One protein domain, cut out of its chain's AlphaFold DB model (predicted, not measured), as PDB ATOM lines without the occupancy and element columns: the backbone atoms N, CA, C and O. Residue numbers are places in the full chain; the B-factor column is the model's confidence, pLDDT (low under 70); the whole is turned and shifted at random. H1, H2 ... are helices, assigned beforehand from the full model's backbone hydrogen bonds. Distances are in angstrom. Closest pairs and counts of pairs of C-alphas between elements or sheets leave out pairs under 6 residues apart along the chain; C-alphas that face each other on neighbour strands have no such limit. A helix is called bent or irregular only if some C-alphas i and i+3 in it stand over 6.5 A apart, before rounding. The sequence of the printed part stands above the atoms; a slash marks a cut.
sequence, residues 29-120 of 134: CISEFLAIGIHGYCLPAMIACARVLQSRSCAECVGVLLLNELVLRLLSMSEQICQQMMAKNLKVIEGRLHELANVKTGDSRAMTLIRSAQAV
ATOM      1  N   CYS A  29     -59.135  60.607 -20.267       91.25
ATOM      2  CA  CYS A  29     -58.646  61.984 -20.426       91.25
ATOM      3  C   CYS A  29     -57.148  62.117 -20.115       91.25
ATOM      4  O   CYS A  29     -56.431  62.819 -20.825       91.25
ATOM      5  N   ILE A  30     -56.644  61.425 -19.085       92.38
ATOM      6  CA  ILE A  30     -55.200  61.408 -18.783       92.38
ATOM      7  C   ILE A  30     -54.440  60.716 -19.918       92.38
ATOM      8  O   ILE A  30     -53.368  61.164 -20.325       92.38
ATOM      9  N   SER A  31     -55.000  59.622 -20.433       91.50
ATOM     10  CA  SER A  31     -54.405  58.861 -21.521       91.50
ATOM     11  C   SER A  31     -54.321  59.676 -22.811       91.50
ATOM     12  O   SER A  31     -53.297  59.638 -23.486       91.50
ATOM     13  N   GLU A  32     -55.370  60.422 -23.148       92.69
ATOM     14  CA  GLU A  32     -55.403  61.325 -24.302       92.69
ATOM     15  C   GLU A  32     -54.442  62.501 -24.125       92.69
ATOM     16  O   GLU A  32     -53.728  62.849 -25.062       92.69
ATOM     17  N   PHE A  33     -54.358  63.065 -22.917       93.75
ATOM     18  CA  PHE A  33     -53.417  64.140 -22.609       93.75
ATOM     19  C   PHE A  33     -51.953  63.698 -22.758       93.75
ATOM     20  O   PHE A  33     -51.135  64.434 -23.307       93.75
ATOM     21  N   LEU A  34     -51.610  62.497 -22.279       93.44
ATOM     22  CA  LEU A  34     -50.247  61.964 -22.365       93.44
ATOM     23  C   LEU A  34     -49.922  61.384 -23.749       93.44
ATOM     24  O   LEU A  34     -48.765  61.438 -24.168       93.44
ATOM     25  N   ALA A  35     -50.913  60.826 -24.452       91.94
ATOM     26  CA  ALA A  35     -50.803  60.218 -25.776       91.94
ATOM     27  C   ALA A  35     -49.549  59.323 -25.928       91.94
ATOM     28  O   ALA A  35     -49.372  58.330 -25.219       91.94
ATOM     29  N   ILE A  36     -48.639  59.690 -26.835       91.56
ATOM     30  CA  ILE A  36     -47.394  58.958 -27.135       91.56
ATOM     31  C   ILE A  36     -46.431  58.955 -25.926       91.56
ATOM     32  O   ILE A  36     -45.600  58.053 -25.778       91.56
ATOM     33  N   GLY A  37     -46.572  59.921 -25.013       93.19
ATOM     34  CA  GLY A  37     -45.774  60.052 -23.794       93.19
ATOM     35  C   GLY A  37     -45.912  58.875 -22.829       93.19
ATOM     36  O   GLY A  37     -44.994  58.617 -22.053       93.19
ATOM     37  N   ILE A  38     -46.990  58.090 -22.915       93.19
ATOM     38  CA  ILE A  38     -47.151  56.890 -22.083       93.19
ATOM     39  C   ILE A  38     -46.054  55.864 -22.399       93.19
ATOM     40  O   ILE A  38     -45.407  55.338 -21.493       93.19
ATOM     41  N   HIS A  39     -45.796  55.613 -23.684       92.00
ATOM     42  CA  HIS A  39     -44.761  54.672 -24.113       92.00
ATOM     43  C   HIS A  39     -43.359  55.287 -24.071       92.00
ATOM     44  O   HIS A  39     -42.410  54.598 -23.710       92.00
ATOM     45  N   GLY A  40     -43.229  56.570 -24.421       91.38
ATOM     46  CA  GLY A  40     -41.929  57.244 -24.501       91.38
ATOM     47  C   GLY A  40     -41.355  57.698 -23.156       91.38
ATOM     48  O   GLY A  40     -40.140  57.749 -23.002       91.38
ATOM     49  N   TYR A  41     -42.210  58.017 -22.182       92.69
ATOM     50  CA  TYR A  41     -41.795  58.578 -20.897       92.69
ATOM     51  C   TYR A  41     -42.282  57.740 -19.715       92.69
ATOM     52  O   TYR A  41     -41.465  57.264 -18.928       92.69
ATOM     53  N   CYS A  42     -43.593  57.508 -19.596       92.00
ATOM     54  CA  CYS A  42     -44.161  56.869 -18.404       92.00
ATOM     55  C   CYS A  42     -43.667  55.429 -18.216       92.00
ATOM     56  O   CYS A  42     -43.317  55.047 -17.100       92.00
ATOM     57  N   LEU A  43     -43.601  54.644 -19.295       93.50
ATOM     58  CA  LEU A  43     -43.127  53.262 -19.254       93.50
ATOM     59  C   LEU A  43     -41.648  53.177 -18.800       93.50
ATOM     60  O   LEU A  43     -41.405  52.552 -17.763       93.50
ATOM     61  N   PRO A  44     -40.669  53.837 -19.462       92.81
ATOM     62  CA  PRO A  44     -39.283  53.870 -18.986       92.81
ATOM     63  C   PRO A  44     -39.122  54.442 -17.575       92.81
ATOM     64  O   PRO A  44     -38.345  53.900 -16.790       92.81
ATOM     65  N   ALA A  45     -39.859  55.505 -17.233       94.00
ATOM     66  CA  ALA A  45     -39.805  56.116 -15.906       94.00
ATOM     67  C   ALA A  45     -40.244  55.128 -14.818       94.00
ATOM     68  O   ALA A  45     -39.564  54.987 -13.805       94.00
ATOM     69  N   MET A  46     -41.325  54.380 -15.050       93.56
ATOM     70  CA  MET A  46     -41.817  53.372 -14.112       93.56
ATOM     71  C   MET A  46     -40.786  52.262 -13.860       93.56
ATOM     72  O   MET A  46     -40.553  51.883 -12.712       93.56
ATOM     73  N   ILE A  47     -40.116  51.784 -14.912       93.56
ATOM     74  CA  ILE A  47     -39.066  50.756 -14.806       93.56
ATOM     75  C   ILE A  47     -37.824  51.310 -14.098       93.56
ATOM     76  O   ILE A  47     -37.255  50.650 -13.225       93.56
ATOM     77  N   ALA A  48     -37.395  52.526 -14.448       92.94
ATOM     78  CA  ALA A  48     -36.254  53.181 -13.818       92.94
ATOM     79  C   ALA A  48     -36.497  53.387 -12.316       92.94
ATOM     80  O   ALA A  48     -35.650  53.019 -11.502       92.94
ATOM     81  N   CYS A  49     -37.682  53.878 -11.941       91.62
ATOM     82  CA  CYS A  49     -38.099  53.992 -10.547       91.62
ATOM     83  C   CYS A  49     -38.080  52.632  -9.843       91.62
ATOM     84  O   CYS A  49     -37.501  52.527  -8.765       91.62
ATOM     85  N   ALA A  50     -38.627  51.575 -10.454       91.62
ATOM     86  CA  ALA A  50     -38.618  50.237  -9.860       91.62
ATOM     87  C   ALA A  50     -37.193  49.737  -9.562       91.62
ATOM     88  O   ALA A  50     -36.924  49.218  -8.478       91.62
ATOM     89  N   ARG A  51     -36.249  49.954 -10.487       90.31
ATOM     90  CA  ARG A  51     -34.838  49.569 -10.315       90.31
ATOM     91  C   ARG A  51     -34.127  50.377  -9.232       90.31
ATOM     92  O   ARG A  51     -33.354  49.811  -8.462       90.31
ATOM     93  N   VAL A  52     -34.387  51.683  -9.154       90.81
ATOM     94  CA  VAL A  52     -33.811  52.549  -8.111       90.81
ATOM     95  C   VAL A  52     -34.341  52.165  -6.729       90.81
ATOM     96  O   VAL A  52     -33.573  52.085  -5.774       90.81
ATOM     97  N   LEU A  53     -35.639  51.879  -6.617       87.38
ATOM     98  CA  LEU A  53     -36.252  51.455  -5.357       87.38
ATOM     99  C   LEU A  53     -35.775  50.060  -4.923       87.38
ATOM    100  O   LEU A  53     -35.632  49.805  -3.728       87.38
ATOM    101  N   GLN A  54     -35.480  49.173  -5.879       88.19
ATOM    102  CA  GLN A  54     -34.903  47.859  -5.594       88.19
ATOM    103  C   GLN A  54     -33.449  47.951  -5.112       88.19
ATOM    104  O   GLN A  54     -33.078  47.248  -4.178       88.19
ATOM    105  N   SER A  55     -32.621  48.807  -5.720       83.81
ATOM    106  CA  SER A  55     -31.201  48.920  -5.357       83.81
ATOM    107  C   SER A  55     -30.967  49.620  -4.019       83.81
ATOM    108  O   SER A  55     -29.964  49.356  -3.359       83.81
ATOM    109  N   ARG A  56     -31.886  50.497  -3.599       78.06
ATOM    110  CA  ARG A  56     -31.801  51.235  -2.330       78.06
ATOM    111  C   ARG A  56     -32.475  50.545  -1.141       78.06
ATOM    112  O   ARG A  56     -32.618  51.182  -0.105       78.06
ATOM    113  N   SER A  57     -32.880  49.278  -1.274       66.44
ATOM    114  CA  SER A  57     -33.518  48.496  -0.202       66.44
ATOM    115  C   SER A  57     -34.662  49.251   0.488       66.44
ATOM    116  O   SER A  57     -34.681  49.405   1.706       66.44
ATOM    117  N   CYS A  58     -35.657  49.713  -0.281       66.38
ATOM    118  CA  CYS A  58     -36.830  50.425   0.251       66.38
ATOM    119  C   CYS A  58     -37.686  49.632   1.263       66.38
ATOM    120  O   CYS A  58     -38.682  50.170   1.746       66.38
ATOM    121  N   ALA A  59     -37.321  48.393   1.602       68.38
ATOM    122  CA  ALA A  59     -37.980  47.570   2.610       68.38
ATOM    123  C   ALA A  59     -38.109  48.284   3.966       68.38
ATOM    124  O   ALA A  59     -39.165  48.221   4.591       68.38
ATOM    125  N   GLU A  60     -37.082  49.031   4.383       69.62
ATOM    126  CA  GLU A  60     -37.103  49.777   5.648       69.62
ATOM    127  C   GLU A  60     -38.119  50.928   5.608       69.62
ATOM    128  O   GLU A  60     -38.970  51.043   6.492       69.62
ATOM    129  N   CYS A  61     -38.114  51.728   4.537       72.62
ATOM    130  CA  CYS A  61     -39.069  52.825   4.359       72.62
ATOM    131  C   CYS A  61     -40.515  52.317   4.251       72.62
ATOM    132  O   CYS A  61     -41.423  52.884   4.857       72.62
ATOM    133  N   VAL A  62     -40.740  51.234   3.499       74.19
ATOM    134  CA  VAL A  62     -42.067  50.614   3.355       74.19
ATOM    135  C   VAL A  62     -42.529  50.017   4.683       74.19
ATOM    136  O   VAL A  62     -43.701  50.144   5.027       74.19
ATOM    137  N   GLY A  63     -41.618  49.424   5.458       72.94
ATOM    138  CA  GLY A  63     -41.906  48.908   6.793       72.94
ATOM    139  C   GLY A  63     -42.417  49.994   7.737       72.94
ATOM    140  O   GLY A  63     -43.447  49.797   8.376       72.94
ATOM    141  N   VAL A  64     -41.765  51.161   7.762       72.19
ATOM    142  CA  VAL A  64     -42.196  52.315   8.575       72.19
ATOM    143  C   VAL A  64     -43.567  52.841   8.133       72.19
ATOM    144  O   VAL A  64     -44.421  53.122   8.975       72.19
ATOM    145  N   LEU A  65     -43.818  52.930   6.823       74.56
ATOM    146  CA  LEU A  65     -45.118  53.362   6.295       74.56
ATOM    147  C   LEU A  65     -46.244  52.381   6.652       74.56
ATOM    148  O   LEU A  65     -47.327  52.804   7.052       74.56
ATOM    149  N   LEU A  66     -45.988  51.074   6.548       72.62
ATOM    150  CA  LEU A  66     -46.944  50.036   6.943       72.62
ATOM    151  C   LEU A  66     -47.178  50.029   8.456       72.62
ATOM    152  O   LEU A  66     -48.311  49.842   8.892       72.62
ATOM    153  N   LEU A  67     -46.134  50.266   9.252       71.25
ATOM    154  CA  LEU A  67     -46.232  50.396  10.705       71.25
ATOM    155  C   LEU A  67     -47.165  51.536  11.109       71.25
ATOM    156  O   LEU A  67     -47.970  51.334  12.008       71.25
ATOM    157  N   ASN A  68     -47.134  52.687  10.433       70.69
ATOM    158  CA  ASN A  68     -48.039  53.798  10.749       70.69
ATOM    159  C   ASN A  68     -49.526  53.394  10.660       70.69
ATOM    160  O   ASN A  68     -50.322  53.710  11.541       70.69
ATOM    161  N   GLU A  69     -49.896  52.617   9.640       67.00
ATOM    162  CA  GLU A  69     -51.264  52.101   9.491       67.00
ATOM    163  C   GLU A  69     -51.576  50.939  10.427       67.00
ATOM    164  O   GLU A  69     -52.700  50.793  10.910       67.00
ATOM    165  N   LEU A  70     -50.588  50.082  10.681       66.25
ATOM    166  CA  LEU A  70     -50.747  48.944  11.571       66.25
ATOM    167  C   LEU A  70     -50.822  49.375  13.038       66.25
ATOM    168  O   LEU A  70     -51.562  48.750  13.781       66.25
ATOM    169  N   VAL A  71     -50.164  50.461  13.454       68.75
ATOM    170  CA  VAL A  71     -50.267  51.035  14.811       68.75
ATOM    171  C   VAL A  71     -51.695  51.488  15.110       68.75
ATOM    172  O   VAL A  71     -52.219  51.198  16.184       68.75
ATOM    173  N   LEU A  72     -52.376  52.097  14.135       66.56
ATOM    174  CA  LEU A  72     -53.798  52.435  14.260       66.56
ATOM    175  C   LEU A  72     -54.689  51.184  14.409       66.56
ATOM    176  O   LEU A  72     -55.780  51.274  14.970       66.56
ATOM    177  N   ARG A  73     -54.227  50.015  13.941       63.88
ATOM    178  CA  ARG A  73     -54.918  48.713  14.045       63.88
ATOM    179  C   ARG A  73     -54.434  47.838  15.215       63.88
ATOM    180  O   ARG A  73     -55.162  46.948  15.633       63.88
ATOM    181  N   LEU A  74     -53.255  48.088  15.778       61.00
ATOM    182  CA  LEU A  74     -52.702  47.403  16.958       61.00
ATOM    183  C   LEU A  74     -53.552  47.654  18.208       61.00
ATOM    184  O   LEU A  74     -53.613  46.805  19.088       61.00
ATOM    185  N   LEU A  75     -54.291  48.767  18.248       62.50
ATOM    186  CA  LEU A  75     -55.320  49.014  19.264       62.50
ATOM    187  C   LEU A  75     -56.431  47.946  19.282       62.50
ATOM    188  O   LEU A  75     -57.121  47.823  20.292       62.50
ATOM    189  N   SER A  76     -56.614  47.176  18.202       61.91
ATOM    190  CA  SER A  76     -57.628  46.121  18.102       61.91
ATOM    191  C   SER A  76     -57.069  44.703  17.915       61.91
ATOM    192  O   SER A  76     -57.860  43.758  17.914       61.91
ATOM    193  N   MET A  77     -55.750  44.511  17.760       60.69
ATOM    194  CA  MET A  77     -55.131  43.225  17.383       60.69
ATOM    195  C   MET A  77     -53.845  42.927  18.178       60.69
ATOM    196  O   MET A  77     -53.128  43.839  18.570       60.69
ATOM    197  N   SER A  78     -53.524  41.641  18.392       71.44
ATOM    198  CA  SER A  78     -52.320  41.218  19.128       71.44
ATOM    199  C   SER A  78     -51.015  41.463  18.350       71.44
ATOM    200  O   SER A  78     -50.971  41.383  17.121       71.44
ATOM    201  N   GLU A  79     -49.923  41.722  19.079       72.69
ATOM    202  CA  GLU A  79     -48.606  42.095  18.527       72.69
ATOM    203  C   GLU A  79     -48.038  41.053  17.542       72.69
ATOM    204  O   GLU A  79     -47.490  41.398  16.495       72.69
ATOM    205  N   GLN A  80     -48.254  39.765  17.816       76.31
ATOM    206  CA  GLN A  80     -47.773  38.661  16.977       76.31
ATOM    207  C   GLN A  80     -48.466  38.603  15.605       76.31
ATOM    208  O   GLN A  80     -47.814  38.359  14.589       76.31
ATOM    209  N   ILE A  81     -49.777  38.861  15.553       76.75
ATOM    210  CA  ILE A  81     -50.550  38.864  14.299       76.75
ATOM    211  C   ILE A  81     -50.101  40.034  13.419       76.75
ATOM    212  O   ILE A  81     -49.945  39.888  12.205       76.75
ATOM    213  N   CYS A  82     -49.826  41.181  14.040       74.12
ATOM    214  CA  CYS A  82     -49.331  42.365  13.353       74.12
ATOM    215  C   CYS A  82     -47.978  42.110  12.667       74.12
ATOM    216  O   CYS A  82     -47.811  42.438  11.492       74.12
ATOM    217  N   GLN A  83     -47.033  41.471  13.363       77.81
ATOM    218  CA  GLN A  83     -45.720  41.143  12.794       77.81
ATOM    219  C   GLN A  83     -45.817  40.166  11.615       77.81
ATOM    220  O   GLN A  83     -45.177  40.370  10.581       77.81
ATOM    221  N   GLN A  84     -46.657  39.132  11.725       81.94
ATOM    222  CA  GLN A  84     -46.871  38.169  10.639       81.94
ATOM    223  C   GLN A  84     -47.491  38.828   9.399       81.94
ATOM    224  O   GLN A  84     -47.066  38.577   8.268       81.94
ATOM    225  N   MET A  85     -48.469  39.709   9.603       78.75
ATOM    226  CA  MET A  85     -49.131  40.455   8.536       78.75
ATOM    227  C   MET A  85     -48.184  41.445   7.852       78.75
ATOM    228  O   MET A  85     -48.160  41.531   6.623       78.75
ATOM    229  N   MET A  86     -47.354  42.138   8.633       80.19
ATOM    230  CA  MET A  86     -46.314  43.028   8.121       80.19
ATOM    231  C   MET A  86     -45.315  42.269   7.243       80.19
ATOM    232  O   MET A  86     -45.077  42.676   6.108       80.19
ATOM    233  N   ALA A  87     -44.793  41.134   7.718       83.19
ATOM    234  CA  ALA A  87     -43.863  40.307   6.952       83.19
ATOM    235  C   ALA A  87     -44.491  39.783   5.647       83.19
ATOM    236  O   ALA A  87     -43.855  39.813   4.591       83.19
ATOM    237  N   LYS A  88     -45.762  39.356   5.690       85.56
ATOM    238  CA  LYS A  88     -46.513  38.927   4.499       85.56
ATOM    239  C   LYS A  88     -46.653  40.064   3.485       85.56
ATOM    240  O   LYS A  88     -46.362  39.867   2.307       85.56
ATOM    241  N   ASN A  89     -47.081  41.244   3.931       82.50
ATOM    242  CA  ASN A  89     -47.291  42.399   3.060       82.50
ATOM    243  C   ASN A  89     -45.970  42.902   2.456       82.50
ATOM    244  O   ASN A  89     -45.920  43.159   1.254       82.50
ATOM    245  N   LEU A  90     -44.894  42.965   3.247       85.81
ATOM    246  CA  LEU A  90     -43.558  43.318   2.758       85.81
ATOM    247  C   LEU A  90     -43.095  42.361   1.660       85.81
ATOM    248  O   LEU A  90     -42.741  42.813   0.575       85.81
ATOM    249  N   LYS A  91     -43.215  41.047   1.882       87.50
ATOM    250  CA  LYS A  91     -42.839  40.038   0.884       87.50
ATOM    251  C   LYS A  91     -43.616  40.187  -0.430       87.50
ATOM    252  O   LYS A  91     -43.052  40.009  -1.506       87.50
ATOM    253  N   VAL A  92     -44.909  40.517  -0.361       87.06
ATOM    254  CA  VAL A  92     -45.733  40.768  -1.557       87.06
ATOM    255  C   VAL A  92     -45.258  42.018  -2.303       87.06
ATOM    256  O   VAL A  92     -45.162  41.991  -3.530       87.06
ATOM    257  N   ILE A  93     -44.947  43.103  -1.589       86.25
ATOM    258  CA  ILE A  93     -44.462  44.354  -2.192       86.25
ATOM    259  C   ILE A  93     -43.092  44.145  -2.838       86.25
ATOM    260  O   ILE A  93     -42.898  44.533  -3.989       86.25
ATOM    261  N   GLU A  94     -42.171  43.485  -2.140       87.75
ATOM    262  CA  GLU A  94     -40.844  43.152  -2.659       87.75
ATOM    263  C   GLU A  94     -40.929  42.262  -3.898       87.75
ATOM    264  O   GLU A  94     -40.242  42.522  -4.885       87.75
ATOM    265  N   GLY A  95     -41.817  41.261  -3.893       89.12
ATOM    266  CA  GLY A  95     -42.064  40.410  -5.056       89.12
ATOM    267  C   GLY A  95     -42.544  41.208  -6.270       89.12
ATOM    268  O   GLY A  95     -41.966  41.102  -7.351       89.12
ATOM    269  N   ARG A  96     -43.546  42.079  -6.085       89.00
ATOM    270  CA  ARG A  96     -44.068  42.957  -7.151       89.00
ATOM    271  C   ARG A  96     -43.002  43.915  -7.682       89.00
ATOM    272  O   ARG A  96     -42.894  44.108  -8.893       89.00
ATOM    273  N   LEU A  97     -42.206  44.500  -6.789       89.81
ATOM    274  CA  LEU A  97     -41.116  45.398  -7.162       89.81
ATOM    275  C   LEU A  97     -40.032  44.651  -7.947       89.81
ATOM    276  O   LEU A  97     -39.537  45.163  -8.950       89.81
ATOM    277  N   HIS A  98     -39.696  43.429  -7.529       90.88
ATOM    278  CA  HIS A  98     -38.706  42.600  -8.203       90.88
ATOM    279  C   HIS A  98     -39.136  42.209  -9.621       90.88
ATOM    280  O   HIS A  98     -38.329  42.304 -10.547       90.88
ATOM    281  N   GLU A  99     -40.403  41.842  -9.819       91.62
ATOM    282  CA  GLU A  99     -40.948  41.550 -11.151       91.62
ATOM    283  C   GLU A  99     -40.868  42.751 -12.102       91.62
ATOM    284  O   GLU A  99     -40.564  42.578 -13.286       91.62
ATOM    285  N   LEU A 100     -41.117  43.959 -11.586       90.88
ATOM    286  CA  LEU A 100     -41.111  45.197 -12.366       90.88
ATOM    287  C   LEU A 100     -39.692  45.716 -12.648       90.88
ATOM    288  O   LEU A 100     -39.435  46.277 -13.710       90.88
ATOM    289  N   ALA A 101     -38.761  45.514 -11.715       92.25
ATOM    290  CA  ALA A 101     -37.369  45.933 -11.861       92.25
ATOM    291  C   ALA A 101     -36.555  45.019 -12.798       92.25
ATOM    292  O   ALA A 101     -35.531  45.445 -13.345       92.25
ATOM    293  N   ASN A 102     -37.009  43.778 -13.008       92.62
ATOM    294  CA  ASN A 102     -36.330  42.786 -13.836       92.62
ATOM    295  C   ASN A 102     -36.077  43.305 -15.264       92.62
ATOM    296  O   ASN A 102     -36.985  43.758 -15.955       92.62
ATOM    297  N   VAL A 103     -34.835  43.196 -15.738       87.44
ATOM    298  CA  VAL A 103     -34.410  43.741 -17.039       87.44
ATOM    299  C   VAL A 103     -35.107  43.079 -18.230       87.44
ATOM    300  O   VAL A 103     -35.324  43.730 -19.243       87.44
ATOM    301  N   LYS A 104     -35.468  41.797 -18.120       88.00
ATOM    302  CA  LYS A 104     -36.067  41.031 -19.223       88.00
ATOM    303  C   LYS A 104     -37.590  41.128 -19.245       88.00
ATOM    304  O   LYS A 104     -38.190  41.090 -20.313       88.00
ATOM    305  N   THR A 105     -38.217  41.200 -18.072       89.50
ATOM    306  CA  THR A 105     -39.681  41.122 -17.929       89.50
ATOM    307  C   THR A 105     -40.327  42.427 -17.478       89.50
ATOM    308  O   THR A 105     -41.546  42.543 -17.554       89.50
ATOM    309  N   GLY A 106     -39.547  43.404 -17.013       90.00
ATOM    310  CA  GLY A 106     -40.054  44.667 -16.477       90.00
ATOM    311  C   GLY A 106     -40.910  45.414 -17.490       90.00
ATOM    312  O   GLY A 106     -42.045  45.760 -17.186       90.00
ATOM    313  N   ASP A 107     -40.424  45.554 -18.725       91.88
ATOM    314  CA  ASP A 107     -41.119  46.263 -19.804       91.88
ATOM    315  C   ASP A 107     -42.470  45.625 -20.147       91.88
ATOM    316  O   ASP A 107     -43.483  46.317 -20.269       91.88
ATOM    317  N   SER A 108     -42.524  44.294 -20.257       92.94
ATOM    318  CA  SER A 108     -43.763  43.583 -20.583       92.94
ATOM    319  C   SER A 108     -44.772  43.631 -19.434       92.94
ATOM    320  O   SER A 108     -45.969  43.821 -19.674       92.94
ATOM    321  N   ARG A 109     -44.312  43.526 -18.181       93.31
ATOM    322  CA  ARG A 109     -45.152  43.690 -16.984       93.31
ATOM    323  C   ARG A 109     -45.700  45.108 -16.878       93.31
ATOM    324  O   ARG A 109     -46.907  45.284 -16.747       93.31
ATOM    325  N   ALA A 110     -44.833  46.100 -17.022       93.44
ATOM    326  CA  ALA A 110     -45.163  47.515 -17.029       93.44
ATOM    327  C   ALA A 110     -46.224  47.849 -18.093       93.44
ATOM    328  O   ALA A 110     -47.251  48.458 -17.795       93.44
ATOM    329  N   MET A 111     -46.030  47.354 -19.317       94.19
ATOM    330  CA  MET A 111     -46.984  47.513 -20.412       94.19
ATOM    331  C   MET A 111     -48.326  46.821 -20.130       94.19
ATOM    332  O   MET A 111     -49.384  47.346 -20.471       94.19
ATOM    333  N   THR A 112     -48.303  45.651 -19.491       94.19
ATOM    334  CA  THR A 112     -49.523  44.926 -19.103       94.19
ATOM    335  C   THR A 112     -50.329  45.714 -18.071       94.19
ATOM    336  O   THR A 112     -51.550  45.791 -18.183       94.19
ATOM    337  N   LEU A 113     -49.659  46.350 -17.103       93.06
ATOM    338  CA  LEU A 113     -50.311  47.205 -16.110       93.06
ATOM    339  C   LEU A 113     -50.949  48.443 -16.756       93.06
ATOM    340  O   LEU A 113     -52.093  48.757 -16.443       93.06
ATOM    341  N   ILE A 114     -50.253  49.092 -17.695       94.38
ATOM    342  CA  ILE A 114     -50.789  50.230 -18.463       94.38
ATOM    343  C   ILE A 114     -52.042  49.817 -19.245       94.38
ATOM    344  O   ILE A 114     -53.084  50.454 -19.118       94.38
ATOM    345  N   ARG A 115     -51.975  48.705 -19.989       93.38
ATOM    346  CA  ARG A 115     -53.125  48.187 -20.747       93.38
ATOM    347  C   ARG A 115     -54.300  47.830 -19.841       93.38
ATOM    348  O   ARG A 115     -55.434  48.136 -20.178       93.38
ATOM    349  N   SER A 116     -54.029  47.206 -18.697       92.94
ATOM    350  CA  SER A 116     -55.059  46.868 -17.712       92.94
ATOM    351  C   SER A 116     -55.721  48.118 -17.120       92.94
ATOM    352  O   SER A 116     -56.931  48.124 -16.912       92.94
ATOM    353  N   ALA A 117     -54.957  49.192 -16.900       91.25
ATOM    354  CA  ALA A 117     -55.480  50.466 -16.408       91.25
ATOM    355  C   ALA A 117     -56.344  51.208 -17.446       91.25
ATOM    356  O   ALA A 117     -57.297  51.877 -17.062       91.25
ATOM    357  N   GLN A 118     -56.033  51.064 -18.739       92.12
ATOM    358  CA  GLN A 118     -56.779  51.674 -19.850       92.12
ATOM    359  C   GLN A 118     -57.933  50.805 -20.372       92.12
ATOM    360  O   GLN A 118     -58.722  51.261 -21.198       92.12
ATOM    361  N   ALA A 119     -58.021  49.542 -19.948       93.12
ATOM    362  CA  ALA A 119     -59.029  48.621 -20.444       93.12
ATOM    363  C   ALA A 119     -60.431  49.105 -20.055       93.12
ATOM    364  O   ALA A 119     -60.750  49.235 -18.872       93.12
ATOM    365  N   VAL A 120     -61.282  49.321 -21.063       91.31
ATOM    366  CA  VAL A 120     -62.662  49.792 -20.878       91.31
ATOM    367  C   VAL A 120     -63.433  48.856 -19.947       91.31
ATOM    368  O   VAL A 120     -64.067  49.331 -19.013       91.31
TER     369      VAL A 120
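What this domain is: This is residues 29 to 120 of the 134 residues of the protein "FATC domain-containing protein" of Trichuris muris (UniProt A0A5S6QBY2). The model is an elongated, loose build of helices in two tiers: the longest helix, H4, meets H5 at a corner to make an L, and H2 packs over that corner, where H4 ends and H5 begins. At the other end H3 folds together with H4 as a helical hairpin, while short H1 sits beyond the far end of H2, near the last residues of H5. The printed part has 92 residues, with five named helices in the order H1, H2, H3, H4, H5 and no named strand, so the class is all helix. The whole is loose, with a radius of gyration of the C-alphas of 16.7 A, and spans 49 by 29 by 17 A.

Where its parts are: Find C-alpha 79 at (-48.606, 42.095, 18.527); from there H4, residues 79 to 101, runs 32.6 A to C-alpha 101 at (-37.369, 45.933, -11.861). Before it in the chain comes H3, residues 59 to 74, 20.6 A long, with a kink of 35 degrees near residue 68. H2, residues 37 to 55, covers 26.0 A and is only just irregular: C-alphas 40 and 43 are 6.7 A apart. H1 is residues 29 to 34, 8.6 A long. H5, residues 106 to 118, runs 18.4 A and ends at C-alpha 118, (-56.779, 51.674, -19.850).

How they stand to each other: Begin at H4, the hub, which touches three helices. H3 touches it in a hairpin, opposite ways at a steep tilt of 36 degrees, only just beyond shallow; look at the closest C-alphas, those of Leu 70 and Cys 82, 7.0 A apart. Residues 97 to 101 of H4 touch residues 47 to 54 of H2, at a steep tilt of 50 degrees, opposite ways; the closest C-alphas, of Arg 51 and Ala 101, are 4.7 A apart. H4 and H5 touch only at the corner, about perpendicular at 76 degrees, with the C-alphas of Leu 100 and Gly 106 closest at 4.3 A. Residues 43 to 47 of H2 touch residues 106 to 111 of H5, at a steep tilt of 53 degrees, opposite ways; the C-alphas of Ile 47 and Gly 106 are closest, 6.4 A apart. The helix packing is mostly crossed: of the three pairs of helices that touch other than only at the corner, H2 and H4, H2 and H5, and H3 and H4, 0 are at a shallow tilt. H1 is close to H2 but not clearly touching, with the C-alphas of Ser 31 and Ile 38 closest at 7.5 A. H3 and H5 are apart, and so are H2 and H3. In H1, H4 and H5 every O i to N i+4 pair is within hydrogen-bond range; in H2 13 of 15 are, in H3 10 of 12.

The domain as a whole: The two C-alphas farthest apart, those of Ile 36 and Ser 78, are 49.8 A apart. The printed part, residues 29 to 120, has no cut, and the four links are tight. Look with care at residues 57 to 60 and 69 to 77, where pLDDT is under 70; the mean of the printed part is 84.2.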